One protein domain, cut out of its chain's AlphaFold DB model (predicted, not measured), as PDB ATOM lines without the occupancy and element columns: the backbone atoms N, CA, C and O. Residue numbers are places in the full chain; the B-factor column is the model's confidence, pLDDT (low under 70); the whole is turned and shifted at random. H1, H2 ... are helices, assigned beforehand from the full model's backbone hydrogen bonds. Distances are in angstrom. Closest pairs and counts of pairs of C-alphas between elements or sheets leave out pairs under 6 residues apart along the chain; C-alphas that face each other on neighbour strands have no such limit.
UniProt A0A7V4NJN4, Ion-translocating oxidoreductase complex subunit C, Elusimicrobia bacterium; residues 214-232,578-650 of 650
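This is residues 214 to 232 and 578 to 650 of the 650 residues of the protein "Ion-translocating oxidoreductase complex subunit C" of Elusimicrobia bacterium (UniProt A0A7V4NJN4). Little regular structure: loops join four short helices, H2 to H5, in a ring of contacts, with H1 off at one end. The 92 printed residues hold five named helices, H1 to H5 in order, and no named strand. The class is all helix, with 36 residues in named elements. The whole is compact, radius of gyration of the C-alphas 13.0 A, spanning 37 by 28 by 18 A.

H1, residues 214 to 221, begins at C-alpha (211.487, 200.102, 183.593) and is 10.6 A long. H2 is residues 589 to 592; H3, 600 to 609, 14.4 A; H4, 628 to 632; H5, 639 to 647, 12.3 A, ending at C-alpha (178.593, 195.178, 179.041).

H1 touches no helix; it is apart from H4 only just, at 8.1 A. Closest C-alphas show that H2 touches H3 (Cys 590, Pro 600, 6.1 A) and H4 (Cys 590, Cys 629, 4.2 A). H5 touches H4 (Ile 639, Glu 630, 5.2 A) and H3 (Ile 639, Val 604, 6.4 A), the latter at a steep tilt of 66 degrees, the same way. In H1, H3, H4 and H5 every O i to N i+4 pair is within hydrogen-bond range; H2 is too short for one.

Residues 233 to 577 are not printed; C-alphas 232 and 578 are 21.6 A apart. The link H3 to H4 is long. Residues 214, 216 to 217 and 579 have pLDDT under 70.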
ATOM      1  N   GLN A 214     211.518 199.057 182.568       65.00
ATOM      2  CA  GLN A 214     211.487 200.102 183.593       65.00
ATOM      3  C   GLN A 214     210.056 200.426 184.041       65.00
ATOM      4  O   GLN A 214     209.784 200.399 185.238       65.00
ATOM      5  N   GLU A 215     209.115 200.547 183.101       70.38
ATOM      6  CA  GLU A 215     207.685 200.713 183.409       70.38
ATOM      7  C   GLU A 215     207.172 199.569 184.291       70.38
ATOM      8  O   GLU A 215     206.436 199.776 185.248       70.38
ATOM      9  N   THR A 216     207.583 198.326 184.012       68.50
ATOM     10  CA  THR A 216     207.161 197.170 184.821       68.50
ATOM     11  C   THR A 216     207.694 197.268 186.250       68.50
ATOM     12  O   THR A 216     206.994 196.879 187.181       68.50
ATOM     13  N   LYS A 217     208.908 197.794 186.448       69.31
ATOM     14  CA  LYS A 217     209.444 198.041 187.792       69.31
ATOM     15  C   LYS A 217     208.642 199.125 188.502       69.31
ATOM     16  O   LYS A 217     208.176 198.877 189.607       69.31
ATOM     17  N   GLU A 218     208.450 200.279 187.872       76.94
ATOM     18  CA  GLU A 218     207.715 201.412 188.454       76.94
ATOM     19  C   GLU A 218     206.287 201.013 188.844       76.94
ATOM     20  O   GLU A 218     205.858 201.255 189.969       76.94
ATOM     21  N   ASN A 219     205.599 200.271 187.975       78.31
ATOM     22  CA  ASN A 219     204.272 199.721 188.247       78.31
ATOM     23  C   ASN A 219     204.220 198.748 189.430       78.31
ATOM     24  O   ASN A 219     203.167 198.588 190.035       78.31
ATOM     25  N   VAL A 220     205.329 198.088 189.769       71.69
ATOM     26  CA  VAL A 220     205.410 197.205 190.940       71.69
ATOM     27  C   VAL A 220     205.766 197.998 192.199       71.69
ATOM     28  O   VAL A 220     205.139 197.792 193.236       71.69
ATOM     29  N   TYR A 221     206.750 198.898 192.119       71.50
ATOM     30  CA  TYR A 221     207.253 199.657 193.268       71.50
ATOM     31  C   TYR A 221     206.265 200.721 193.745       71.50
ATOM     32  O   TYR A 221     205.970 200.802 194.934       71.50
ATOM     33  N   PHE A 222     205.703 201.489 192.816       73.69
ATOM     34  CA  PHE A 222     204.887 202.668 193.104       73.69
ATOM     35  C   PHE A 222     203.388 202.397 192.931       73.69
ATOM     36  O   PHE A 222     202.582 203.308 192.734       73.69
ATOM     37  N   ARG A 223     202.992 201.120 193.012       71.12
ATOM     38  CA  ARG A 223     201.606 200.675 192.802       71.12
ATOM     39  C   ARG A 223     200.612 201.341 193.757       71.12
ATOM     40  O   ARG A 223     199.518 201.703 193.342       71.12
ATOM     41  N   ILE A 224     201.011 201.520 195.019       73.31
ATOM     42  CA  ILE A 224     200.179 202.096 196.088       73.31
ATOM     43  C   ILE A 224     200.320 203.614 196.204       73.31
ATOM     44  O   ILE A 224     199.585 204.239 196.964       73.31
ATOM     45  N   GLU A 225     201.262 204.221 195.481       74.12
ATOM     46  CA  GLU A 225     201.407 205.668 195.516       74.12
ATOM     47  C   GLU A 225     200.209 206.316 194.828       74.12
ATOM     48  O   GLU A 225     199.771 205.866 193.766       74.12
ATOM     49  N   THR A 226     199.717 207.414 195.406       82.69
ATOM     50  CA  THR A 226     198.591 208.232 194.923       82.69
ATOM     51  C   THR A 226     197.205 207.603 195.142       82.69
ATOM     52  O   THR A 226     196.554 207.944 196.129       82.69
ATOM     53  N   PHE A 227     196.723 206.742 194.250       85.19
ATOM     54  CA  PHE A 227     195.498 205.944 194.359       85.19
ATOM     55  C   PHE A 227     195.820 204.467 194.122       85.19
ATOM     56  O   PHE A 227     196.821 204.143 193.479       85.19
ATOM     57  N   TYR A 228     194.961 203.580 194.629       85.75
ATOM     58  CA  TYR A 228     195.080 202.143 194.395       85.75
ATOM     59  C   TYR A 228     195.019 201.816 192.897       85.75
ATOM     60  O   TYR A 228     194.210 202.384 192.167       85.75
ATOM     61  N   GLY A 229     195.848 200.880 192.438       88.81
ATOM     62  CA  GLY A 229     195.886 200.468 191.037       88.81
ATOM     63  C   GLY A 229     196.470 201.532 190.112       88.81
ATOM     64  O   GLY A 229     197.310 202.326 190.523       88.81
ATOM     65  N   GLY A 230     196.058 201.538 188.844       92.50
ATOM     66  CA  GLY A 230     196.631 202.415 187.822       92.50
ATOM     67  C   GLY A 230     197.999 201.949 187.315       92.50
ATOM     68  O   GLY A 230     198.475 200.870 187.667       92.50
ATOM     69  N   LEU A 231     198.603 202.757 186.444       92.06
ATOM     70  CA  LEU A 231     199.891 202.490 185.819       92.06
ATOM     71  C   LEU A 231     200.798 203.729 185.775       92.06
ATOM     72  O   LEU A 231     200.344 204.829 185.473       92.06
ATOM     73  N   HIS A 232     202.091 203.517 185.992       90.50
ATOM     74  CA  HIS A 232     203.190 204.405 185.620       90.50
ATOM     75  C   HIS A 232     203.647 204.018 184.210       90.50
ATOM     76  O   HIS A 232     204.103 202.892 183.987       90.50
ATOM     77  N   TYR A 578     199.007 189.517 170.917       71.81
ATOM     78  CA  TYR A 578     197.541 189.611 170.862       71.81
ATOM     79  C   TYR A 578     196.945 188.936 169.613       71.81
ATOM     80  O   TYR A 578     195.743 189.024 169.387       71.81
ATOM     81  N   GLU A 579     197.751 188.269 168.774       69.81
ATOM     82  CA  GLU A 579     197.240 187.628 167.546       69.81
ATOM     83  C   GLU A 579     196.326 186.428 167.835       69.81
ATOM     84  O   GLU A 579     195.522 186.043 166.988       69.81
ATOM     85  N   LYS A 580     196.457 185.824 169.020       71.69
ATOM     86  CA  LYS A 580     195.627 184.716 169.493       71.69
ATOM     87  C   LYS A 580     195.197 184.982 170.927       71.69
ATOM     88  O   LYS A 580     195.970 185.503 171.729       71.69
ATOM     89  N   ILE A 581     193.971 184.584 171.260       76.44
ATOM     90  CA  ILE A 581     193.498 184.608 172.644       76.44
ATOM     91  C   ILE A 581     194.280 183.544 173.418       76.44
ATOM     92  O   ILE A 581     194.097 182.348 173.201       76.44
ATOM     93  N   ASN A 582     195.160 183.984 174.314       81.06
ATOM     94  CA  ASN A 582     195.926 183.090 175.180       81.06
ATOM     95  C   ASN A 582     195.153 182.759 176.465       81.06
ATOM     96  O   ASN A 582     194.284 183.510 176.914       81.06
ATOM     97  N   THR A 583     195.531 181.662 177.117       84.94
ATOM     98  CA  THR A 583     194.948 181.256 178.400       84.94
ATOM     99  C   THR A 583     195.426 182.151 179.548       84.94
ATOM    100  O   THR A 583     196.605 182.516 179.650       84.94
ATOM    101  N   CYS A 584     194.507 182.492 180.455       85.88
ATOM    102  CA  CYS A 584     194.833 183.217 181.678       85.88
ATOM    103  C   CYS A 584     195.669 182.339 182.618       85.88
ATOM    104  O   CYS A 584     195.238 181.260 183.014       85.88
ATOM    105  N   ILE A 585     196.842 182.829 183.031       86.50
ATOM    106  CA  ILE A 585     197.716 182.148 184.006       86.50
ATOM    107  C   ILE A 585     197.398 182.499 185.470       86.50
ATOM    108  O   ILE A 585     198.188 182.194 186.358       86.50
ATOM    109  N   LYS A 586     196.285 183.203 185.724       83.06
ATOM    110  CA  LYS A 586     195.801 183.596 187.064       83.06
ATOM    111  C   LYS A 586     196.847 184.305 187.943       83.06
ATOM    112  O   LYS A 586     196.893 184.119 189.150       83.06
ATOM    113  N   CYS A 587     197.684 185.153 187.344       86.25
ATOM    114  CA  CYS A 587     198.770 185.836 188.059       86.25
ATOM    115  C   CYS A 587     198.340 187.007 188.969       86.25
ATOM    116  O   CYS A 587     199.205 187.608 189.592       86.25
ATOM    117  N   GLY A 588     197.062 187.398 188.987       86.56
ATOM    118  CA  GLY A 588     196.548 188.494 189.828       86.56
ATOM    119  C   GLY A 588     196.883 189.925 189.373       86.56
ATOM    120  O   GLY A 588     196.151 190.842 189.716       86.56
ATOM    121  N   ARG A 589     197.883 190.130 188.501       88.50
ATOM    122  CA  ARG A 589     198.359 191.475 188.093       88.50
ATOM    123  C   ARG A 589     197.277 192.433 187.591       88.50
ATOM    124  O   ARG A 589     197.396 193.635 187.766       88.50
ATOM    125  N   CYS A 590     196.249 191.918 186.920       92.19
ATOM    126  CA  CYS A 590     195.151 192.744 186.416       92.19
ATOM    127  C   CYS A 590     194.284 193.350 187.533       92.19
ATOM    128  O   CYS A 590     193.742 194.434 187.333       92.19
ATOM    129  N   VAL A 591     194.181 192.667 188.676       91.62
ATOM    130  CA  VAL A 591     193.503 193.143 189.891       91.62
ATOM    131  C   VAL A 591     194.340 194.245 190.526       91.62
ATOM    132  O   VAL A 591     193.834 195.338 190.750       91.62
ATOM    133  N   ASP A 592     195.648 194.000 190.676       87.75
ATOM    134  CA  ASP A 592     196.592 194.936 191.302       87.75
ATOM    135  C   ASP A 592     196.628 196.318 190.636       87.75
ATOM    136  O   ASP A 592     196.956 197.304 191.291       87.75
ATOM    137  N   VAL A 593     196.333 196.396 189.333       92.06
ATOM    138  CA  VAL A 593     196.355 197.650 188.560       92.06
ATOM    139  C   VAL A 593     194.964 198.214 188.288       92.06
ATOM    140  O   VAL A 593     194.853 199.229 187.601       92.06
ATOM    141  N   CYS A 594     193.885 197.578 188.756       93.75
ATOM    142  CA  CYS A 594     192.545 198.099 188.521       93.75
ATOM    143  C   CYS A 594     192.293 199.309 189.430       93.75
ATOM    144  O   CYS A 594     192.177 199.139 190.642       93.75
ATOM    145  N   PRO A 595     192.130 200.528 188.883       92.06
ATOM    146  CA  PRO A 595     191.961 201.714 189.719       92.06
ATOM    147  C   PRO A 595     190.575 201.821 190.373       92.06
ATOM    148  O   PRO A 595     190.315 202.736 191.146       92.06
ATOM    149  N   LEU A 596     189.666 200.911 190.018       91.44
ATOM    150  CA  LEU A 596     188.327 200.799 190.590       91.44
ATOM    151  C   LEU A 596     188.187 199.571 191.489       91.44
ATOM    152  O   LEU A 596     187.060 199.201 191.811       91.44
ATOM    153  N   GLU A 597     189.312 198.926 191.827       90.31
ATOM    154  CA  GLU A 597     189.350 197.777 192.736       90.31
ATOM    155  C   GLU A 597     188.447 196.622 192.254       90.31
ATOM    156  O   GLU A 597     187.830 195.913 193.041       90.31
ATOM    157  N   LEU A 598     188.336 196.452 190.930       92.69
ATOM    158  CA  LEU A 598     187.622 195.330 190.315       92.69
ATOM    159  C   LEU A 598     188.547 194.125 190.163       92.69
ATOM    160  O   LEU A 598     189.773 194.245 190.222       92.69
ATOM    161  N   GLU A 599     187.950 192.981 189.832       93.94
ATOM    162  CA  GLU A 599     188.653 191.731 189.550       93.94
ATOM    163  C   GLU A 599     188.553 191.369 188.054       93.94
ATOM    164  O   GLU A 599     187.743 190.526 187.665       93.94
ATOM    165  N   PRO A 600     189.359 191.973 187.150       94.75
ATOM    166  CA  PRO A 600     189.225 191.741 185.711       94.75
ATOM    167  C   PRO A 600     189.345 190.281 185.273       94.75
ATOM    168  O   PRO A 600     188.806 189.911 184.231       94.75
ATOM    169  N   LEU A 601     190.050 189.450 186.047       91.69
ATOM    170  CA  LEU A 601     190.176 188.022 185.768       91.69
ATOM    171  C   LEU A 601     188.827 187.288 185.822       91.69
ATOM    172  O   LEU A 601     188.635 186.362 185.039       91.69
ATOM    173  N   GLU A 602     187.891 187.735 186.662       92.19
ATOM    174  CA  GLU A 602     186.547 187.159 186.758       92.19
ATOM    175  C   GLU A 602     185.705 187.504 185.526       92.19
ATOM    176  O   GLU A 602     184.980 186.654 185.007       92.19
ATOM    177  N   PHE A 603     185.869 188.706 184.960       93.44
ATOM    178  CA  PHE A 603     185.240 189.053 183.679       93.44
ATOM    179  C   PHE A 603     185.800 188.213 182.528       93.44
ATOM    180  O   PHE A 603     185.040 187.737 181.688       93.44
ATOM    181  N   VAL A 604     187.116 187.985 182.500       91.88
ATOM    182  CA  VAL A 604     187.739 187.096 181.504       91.88
ATOM    183  C   VAL A 604     187.193 185.674 181.638       91.88
ATOM    184  O   VAL A 604     186.821 185.070 180.634       91.88
ATOM    185  N   PHE A 605     187.107 185.147 182.862       89.69
ATOM    186  CA  PHE A 605     186.557 183.818 183.123       89.69
ATOM    187  C   PHE A 605     185.087 183.710 182.695       89.69
ATOM    188  O   PHE A 605     184.724 182.781 181.972       89.69
ATOM    189  N   SER A 606     184.267 184.693 183.066       90.56
ATOM    190  CA  SER A 606     182.851 184.794 182.689       90.56
ATOM    191  C   SER A 606     182.667 184.802 181.168       90.56
ATOM    192  O   SER A 606     181.857 184.056 180.622       90.56
ATOM    193  N   TYR A 607     183.485 185.588 180.459       90.81
ATOM    194  CA  TYR A 607     183.485 185.631 178.997       90.81
ATOM    195  C   TYR A 607     183.861 184.279 178.376       90.81
ATOM    196  O   TYR A 607     183.179 183.801 177.475       90.81
ATOM    197  N   GLN A 608     184.927 183.641 178.867       87.94
ATOM    198  CA  GLN A 608     185.432 182.376 178.320       87.94
ATOM    199  C   GLN A 608     184.504 181.186 178.584       87.94
ATOM    200  O   GLN A 608     184.448 180.263 177.774       87.94
ATOM    201  N   THR A 609     183.783 181.199 179.704       88.12
ATOM    202  CA  THR A 609     182.854 180.125 180.095       88.12
ATOM    203  C   THR A 609     181.417 180.365 179.637       88.12
ATOM    204  O   THR A 609     180.570 179.502 179.843       88.12
ATOM    205  N   ASN A 610     181.134 181.511 179.008       88.44
ATOM    206  CA  ASN A 610     179.779 181.988 178.726       88.44
ATOM    207  C   ASN A 610     178.864 182.038 179.970       88.44
ATOM    208  O   ASN A 610     177.649 181.888 179.848       88.44
ATOM    209  N   ASN A 611     179.431 182.250 181.163       86.88
ATOM    210  CA  ASN A 611     178.663 182.409 182.394       86.88
ATOM    211  C   ASN A 611     178.475 183.898 182.713       86.88
ATOM    212  O   ASN A 611     179.446 184.601 182.983       86.88
ATOM    213  N   PHE A 612     177.231 184.381 182.693       87.12
ATOM    214  CA  PHE A 612     176.912 185.804 182.858       87.12
ATOM    215  C   PHE A 612     176.088 186.123 184.112       87.12
ATOM    216  O   PHE A 612     175.751 187.285 184.328       87.12
ATOM    217  N   SER A 613     175.771 185.123 184.946       80.94
ATOM    218  CA  SER A 613     174.857 185.273 186.091       80.94
ATOM    219  C   SER A 613     175.310 186.309 187.118       80.94
ATOM    220  O   SER A 613     174.478 186.962 187.744       80.94
ATOM    221  N   ASP A 614     176.621 186.470 187.298       84.12
ATOM    222  CA  ASP A 614     177.183 187.259 188.396       84.12
ATOM    223  C   ASP A 614     177.833 188.575 187.945       84.12
ATOM    224  O   ASP A 614     178.417 189.284 188.762       84.12
ATOM    225  N   LEU A 615     177.696 188.967 186.670       87.88
ATOM    226  CA  LEU A 615     178.353 190.167 186.130       87.88
ATOM    227  C   LEU A 615     177.972 191.458 186.871       87.88
ATOM    228  O   LEU A 615     178.824 192.326 187.085       87.88
ATOM    229  N   GLU A 616     176.708 191.593 187.284       86.56
ATOM    230  CA  GLU A 616     176.265 192.755 188.059       86.56
ATOM    231  C   GLU A 616     176.847 192.765 189.474       86.56
ATOM    232  O   GLU A 616     177.275 193.823 189.939       86.56
ATOM    233  N   LYS A 617     176.941 191.597 190.127       86.88
ATOM    234  CA  LYS A 617     177.557 191.457 191.458       86.88
ATOM    235  C   LYS A 617     179.052 191.768 191.415       86.88
ATOM    236  O   LYS A 617     179.560 192.445 192.303       86.88
ATOM    237  N   LEU A 618     179.725 191.357 190.340       87.94
ATOM    238  CA  LEU A 618     181.119 191.707 190.048       87.94
ATOM    239  C   LEU A 618     181.297 193.193 189.685       87.94
ATOM    240  O   LEU A 618     182.419 193.679 189.545       87.94
ATOM    241  N   GLY A 619     180.203 193.944 189.524       89.25
ATOM    242  CA  GLY A 619     180.235 195.375 189.265       89.25
ATOM    243  C   GLY A 619     180.736 195.724 187.866       89.25
ATOM    244  O   GLY A 619     181.417 196.734 187.712       89.25
ATOM    245  N   ILE A 620     180.406 194.939 186.832       91.44
ATOM    246  CA  ILE A 620     180.894 195.181 185.462       91.44
ATOM    247  C   ILE A 620     180.639 196.617 184.962       91.44
ATOM    248  O   ILE A 620     181.494 197.217 184.302       91.44
ATOM    249  N   LYS A 621     179.498 197.213 185.340       90.50
ATOM    250  CA  LYS A 621     179.120 198.592 184.985       90.50
ATOM    251  C   LYS A 621     180.017 199.645 185.665       90.50
ATOM    252  O   LYS A 621     180.042 200.786 185.213       90.50
ATOM    253  N   LYS A 622     180.803 199.283 186.695       90.12
ATOM    254  CA  LYS A 622     181.833 200.158 187.295       90.12
ATOM    255  C   LYS A 622     182.983 200.405 186.333       90.12
ATOM    256  O   LYS A 622     183.537 201.497 186.343       90.12
ATOM    257  N   CYS A 623     183.363 199.404 185.538       92.81
ATOM    258  CA  CYS A 623     184.581 199.454 184.739       92.81
ATOM    259  C   CYS A 623     184.582 200.664 183.793       92.81
ATOM    260  O   CYS A 623     183.652 200.845 183.014       92.81
ATOM    261  N   ILE A 624     185.651 201.460 183.817       91.88
ATOM    262  CA  ILE A 624     185.836 202.637 182.944       91.88
ATOM    263  C   ILE A 624     186.624 202.332 181.665       91.88
ATOM    264  O   ILE A 624     187.004 203.250 180.952       91.88
ATOM    265  N   GLU A 625     186.920 201.058 181.390       94.06
ATOM    266  CA  GLU A 625     187.600 200.626 180.156       94.06
ATOM    267  C   GLU A 625     188.989 201.265 179.945       94.06
ATOM    268  O   GLU A 625     189.480 201.349 178.825       94.06
ATOM    269  N   CYS A 626     189.663 201.657 181.033       94.12
ATOM    270  CA  CYS A 626     190.976 202.315 180.995       94.12
ATOM    271  C   CYS A 626     192.114 201.447 180.427       94.12
ATOM    272  O   CYS A 626     193.194 201.950 180.143       94.12
ATOM    273  N   GLY A 627     191.935 200.132 180.305       94.25
ATOM    274  CA  GLY A 627     192.953 199.249 179.733       94.25
ATOM    275  C   GLY A 627     194.175 198.972 180.609       94.25
ATOM    276  O   GLY A 627     195.067 198.260 180.151       94.25
ATOM    277  N   CYS A 628     194.216 199.419 181.874       94.44
ATOM    278  CA  CYS A 628     195.308 199.071 182.796       94.44
ATOM    279  C   CYS A 628     195.517 197.549 182.892       94.44
ATOM    280  O   CYS A 628     196.637 197.048 182.771       94.44
ATOM    281  N   CYS A 629     194.417 196.807 183.052       93.94
ATOM    282  CA  CYS A 629     194.413 195.352 183.189       93.94
ATOM    283  C   CYS A 629     194.936 194.625 181.943       93.94
ATOM    284  O   CYS A 629     195.685 193.655 182.059       93.94
ATOM    285  N   GLU A 630     194.558 195.095 180.756       93.38
ATOM    286  CA  GLU A 630     195.011 194.554 179.478       93.38
ATOM    287  C   GLU A 630     196.487 194.882 179.252       93.38
ATOM    288  O   GLU A 630     197.281 194.012 178.892       93.38
ATOM    289  N   TYR A 631     196.894 196.118 179.551       91.25
ATOM    290  CA  TYR A 631     198.267 196.561 179.383       91.25
ATOM    291  C   TYR A 631     199.262 195.721 180.189       91.25
ATOM    292  O   TYR A 631     200.250 195.252 179.608       91.25
ATOM    293  N   ILE A 632     198.972 195.471 181.472       88.88
ATOM    294  CA  ILE A 632     199.838 194.691 182.369       88.88
ATOM    295  C   ILE A 632     199.748 193.171 182.133       88.88
ATOM    296  O   ILE A 632     200.553 192.399 182.666       88.88
ATOM    297  N   CYS A 633     198.768 192.706 181.350       88.88
ATOM    298  CA  CYS A 633     198.494 191.284 181.194       88.88
ATOM    299  C   CYS A 633     199.698 190.550 180.591       88.88
ATOM    300  O   CYS A 633     200.201 190.868 179.507       88.88
ATOM    301  N   SER A 634     200.164 189.527 181.305       86.12
ATOM    302  CA  SER A 634     201.298 188.700 180.873       86.12
ATOM    303  C   SER A 634     200.904 187.699 179.797       86.12
ATOM    304  O   SER A 634     201.710 187.406 178.925       86.12
ATOM    305  N   SER A 635     199.646 187.252 179.824       87.50
ATOM    306  CA  SER A 635     199.054 186.422 178.776       87.50
ATOM    307  C   SER A 635     198.584 187.235 177.565       87.50
ATOM    308  O   SER A 635     198.110 186.635 176.614       87.50
ATOM    309  N   LYS A 636     198.672 188.576 177.564       88.88
ATOM    310  CA  LYS A 636     198.201 189.420 176.441       88.88
ATOM    311  C   LYS A 636     196.748 189.119 176.038       88.88
ATOM    312  O   LYS A 636     196.414 188.984 174.869       88.88
ATOM    313  N   ILE A 637     195.886 188.965 177.041       90.56
ATOM    314  CA  ILE A 637     194.447 188.766 176.833       90.56
ATOM    315  C   ILE A 637     193.823 190.126 176.501       90.56
ATOM    316  O   ILE A 637     194.123 191.078 177.225       90.56
ATOM    317  N   PRO A 638     192.952 190.234 175.479       91.12
ATOM    318  CA  PRO A 638     192.235 191.468 175.148       91.12
ATOM    319  C   PRO A 638     191.079 191.714 176.138       91.12
ATOM    320  O   PRO A 638     189.898 191.582 175.817       91.12
ATOM    321  N   ILE A 639     191.426 192.001 177.397       93.56
ATOM    322  CA  ILE A 639     190.476 192.110 178.512       93.56
ATOM    323  C   ILE A 639     189.444 193.220 178.263       93.56
ATOM    324  O   ILE A 639     188.273 193.045 178.600       93.56
ATOM    325  N   VAL A 640     189.840 194.354 177.676       92.94
ATOM    326  CA  VAL A 640     188.924 195.488 177.469       92.94
ATOM    327  C   VAL A 640     187.858 195.148 176.433       92.94
ATOM    328  O   VAL A 640     186.688 195.464 176.642       92.94
ATOM    329  N   GLU A 641     188.233 194.477 175.344       90.38
ATOM    330  CA  GLU A 641     187.287 194.023 174.318       90.38
ATOM    331  C   GLU A 641     186.266 193.034 174.895       90.38
ATOM    332  O   GLU A 641     185.062 193.185 174.678       90.38
ATOM    333  N   MET A 642     186.728 192.084 175.715       92.75
ATOM    334  CA  MET A 642     185.851 191.142 176.417       92.75
ATOM    335  C   MET A 642     184.872 191.870 177.346       92.75
ATOM    336  O   MET A 642     183.671 191.613 177.293       92.75
ATOM    337  N   ILE A 643     185.347 192.826 178.154       94.19
ATOM    338  CA  ILE A 643     184.484 193.619 179.045       94.19
ATOM    339  C   ILE A 643     183.454 194.426 178.247       94.19
ATOM    340  O   ILE A 643     182.285 194.447 178.625       94.19
ATOM    341  N   LYS A 644     183.853 195.066 177.140       92.19
ATOM    342  CA  LYS A 644     182.929 195.804 176.263       92.19
ATOM    343  C   LYS A 644     181.821 194.895 175.730       92.19
ATOM    344  O   LYS A 644     180.658 195.285 175.753       92.19
ATOM    345  N   SER A 645     182.170 193.680 175.309       91.81
ATOM    346  CA  SER A 645     181.203 192.673 174.857       91.81
ATOM    347  C   SER A 645     180.246 192.246 175.976       91.81
ATOM    348  O   SER A 645     179.035 192.216 175.781       91.81
ATOM    349  N   LEU A 646     180.765 191.992 177.180       92.44
ATOM    350  CA  LEU A 646     179.947 191.628 178.339       92.44
ATOM    351  C   LEU A 646     178.996 192.756 178.773       92.44
ATOM    352  O   LEU A 646     177.845 192.489 179.108       92.44
ATOM    353  N   LYS A 647     179.441 194.017 178.729       91.88
ATOM    354  CA  LYS A 647     178.593 195.178 179.041       91.88
ATOM    355  C   LYS A 647     177.407 195.331 178.094       91.88
ATOM    356  O   LYS A 647     176.382 195.826 178.525       91.88
ATOM    357  N   GLN A 648     177.530 194.915 176.834       86.62
ATOM    358  CA  GLN A 648     176.410 194.946 175.881       86.62
ATOM    359  C   GLN A 648     175.328 193.902 176.196       86.62
ATOM    360  O   GLN A 648     174.247 193.957 175.617       86.62
ATOM    361  N   ARG A 649     175.617 192.942 177.084       80.38
ATOM    362  CA  ARG A 649     174.695 191.877 177.507       80.38
ATOM    363  C   ARG A 649     174.004 192.171 178.849       80.38
ATOM    364  O   ARG A 649     173.182 191.361 179.266       80.38
ATOM    365  N   CYS A 650     174.359 193.272 179.516       71.81
ATOM    366  CA  CYS A 650     173.835 193.716 180.818       71.81
ATOM    367  C   CYS A 650     173.125 195.065 180.684       71.81
ATOM    368  O   CYS A 650     172.363 195.414 181.618       71.81
TER     369      CYS A 650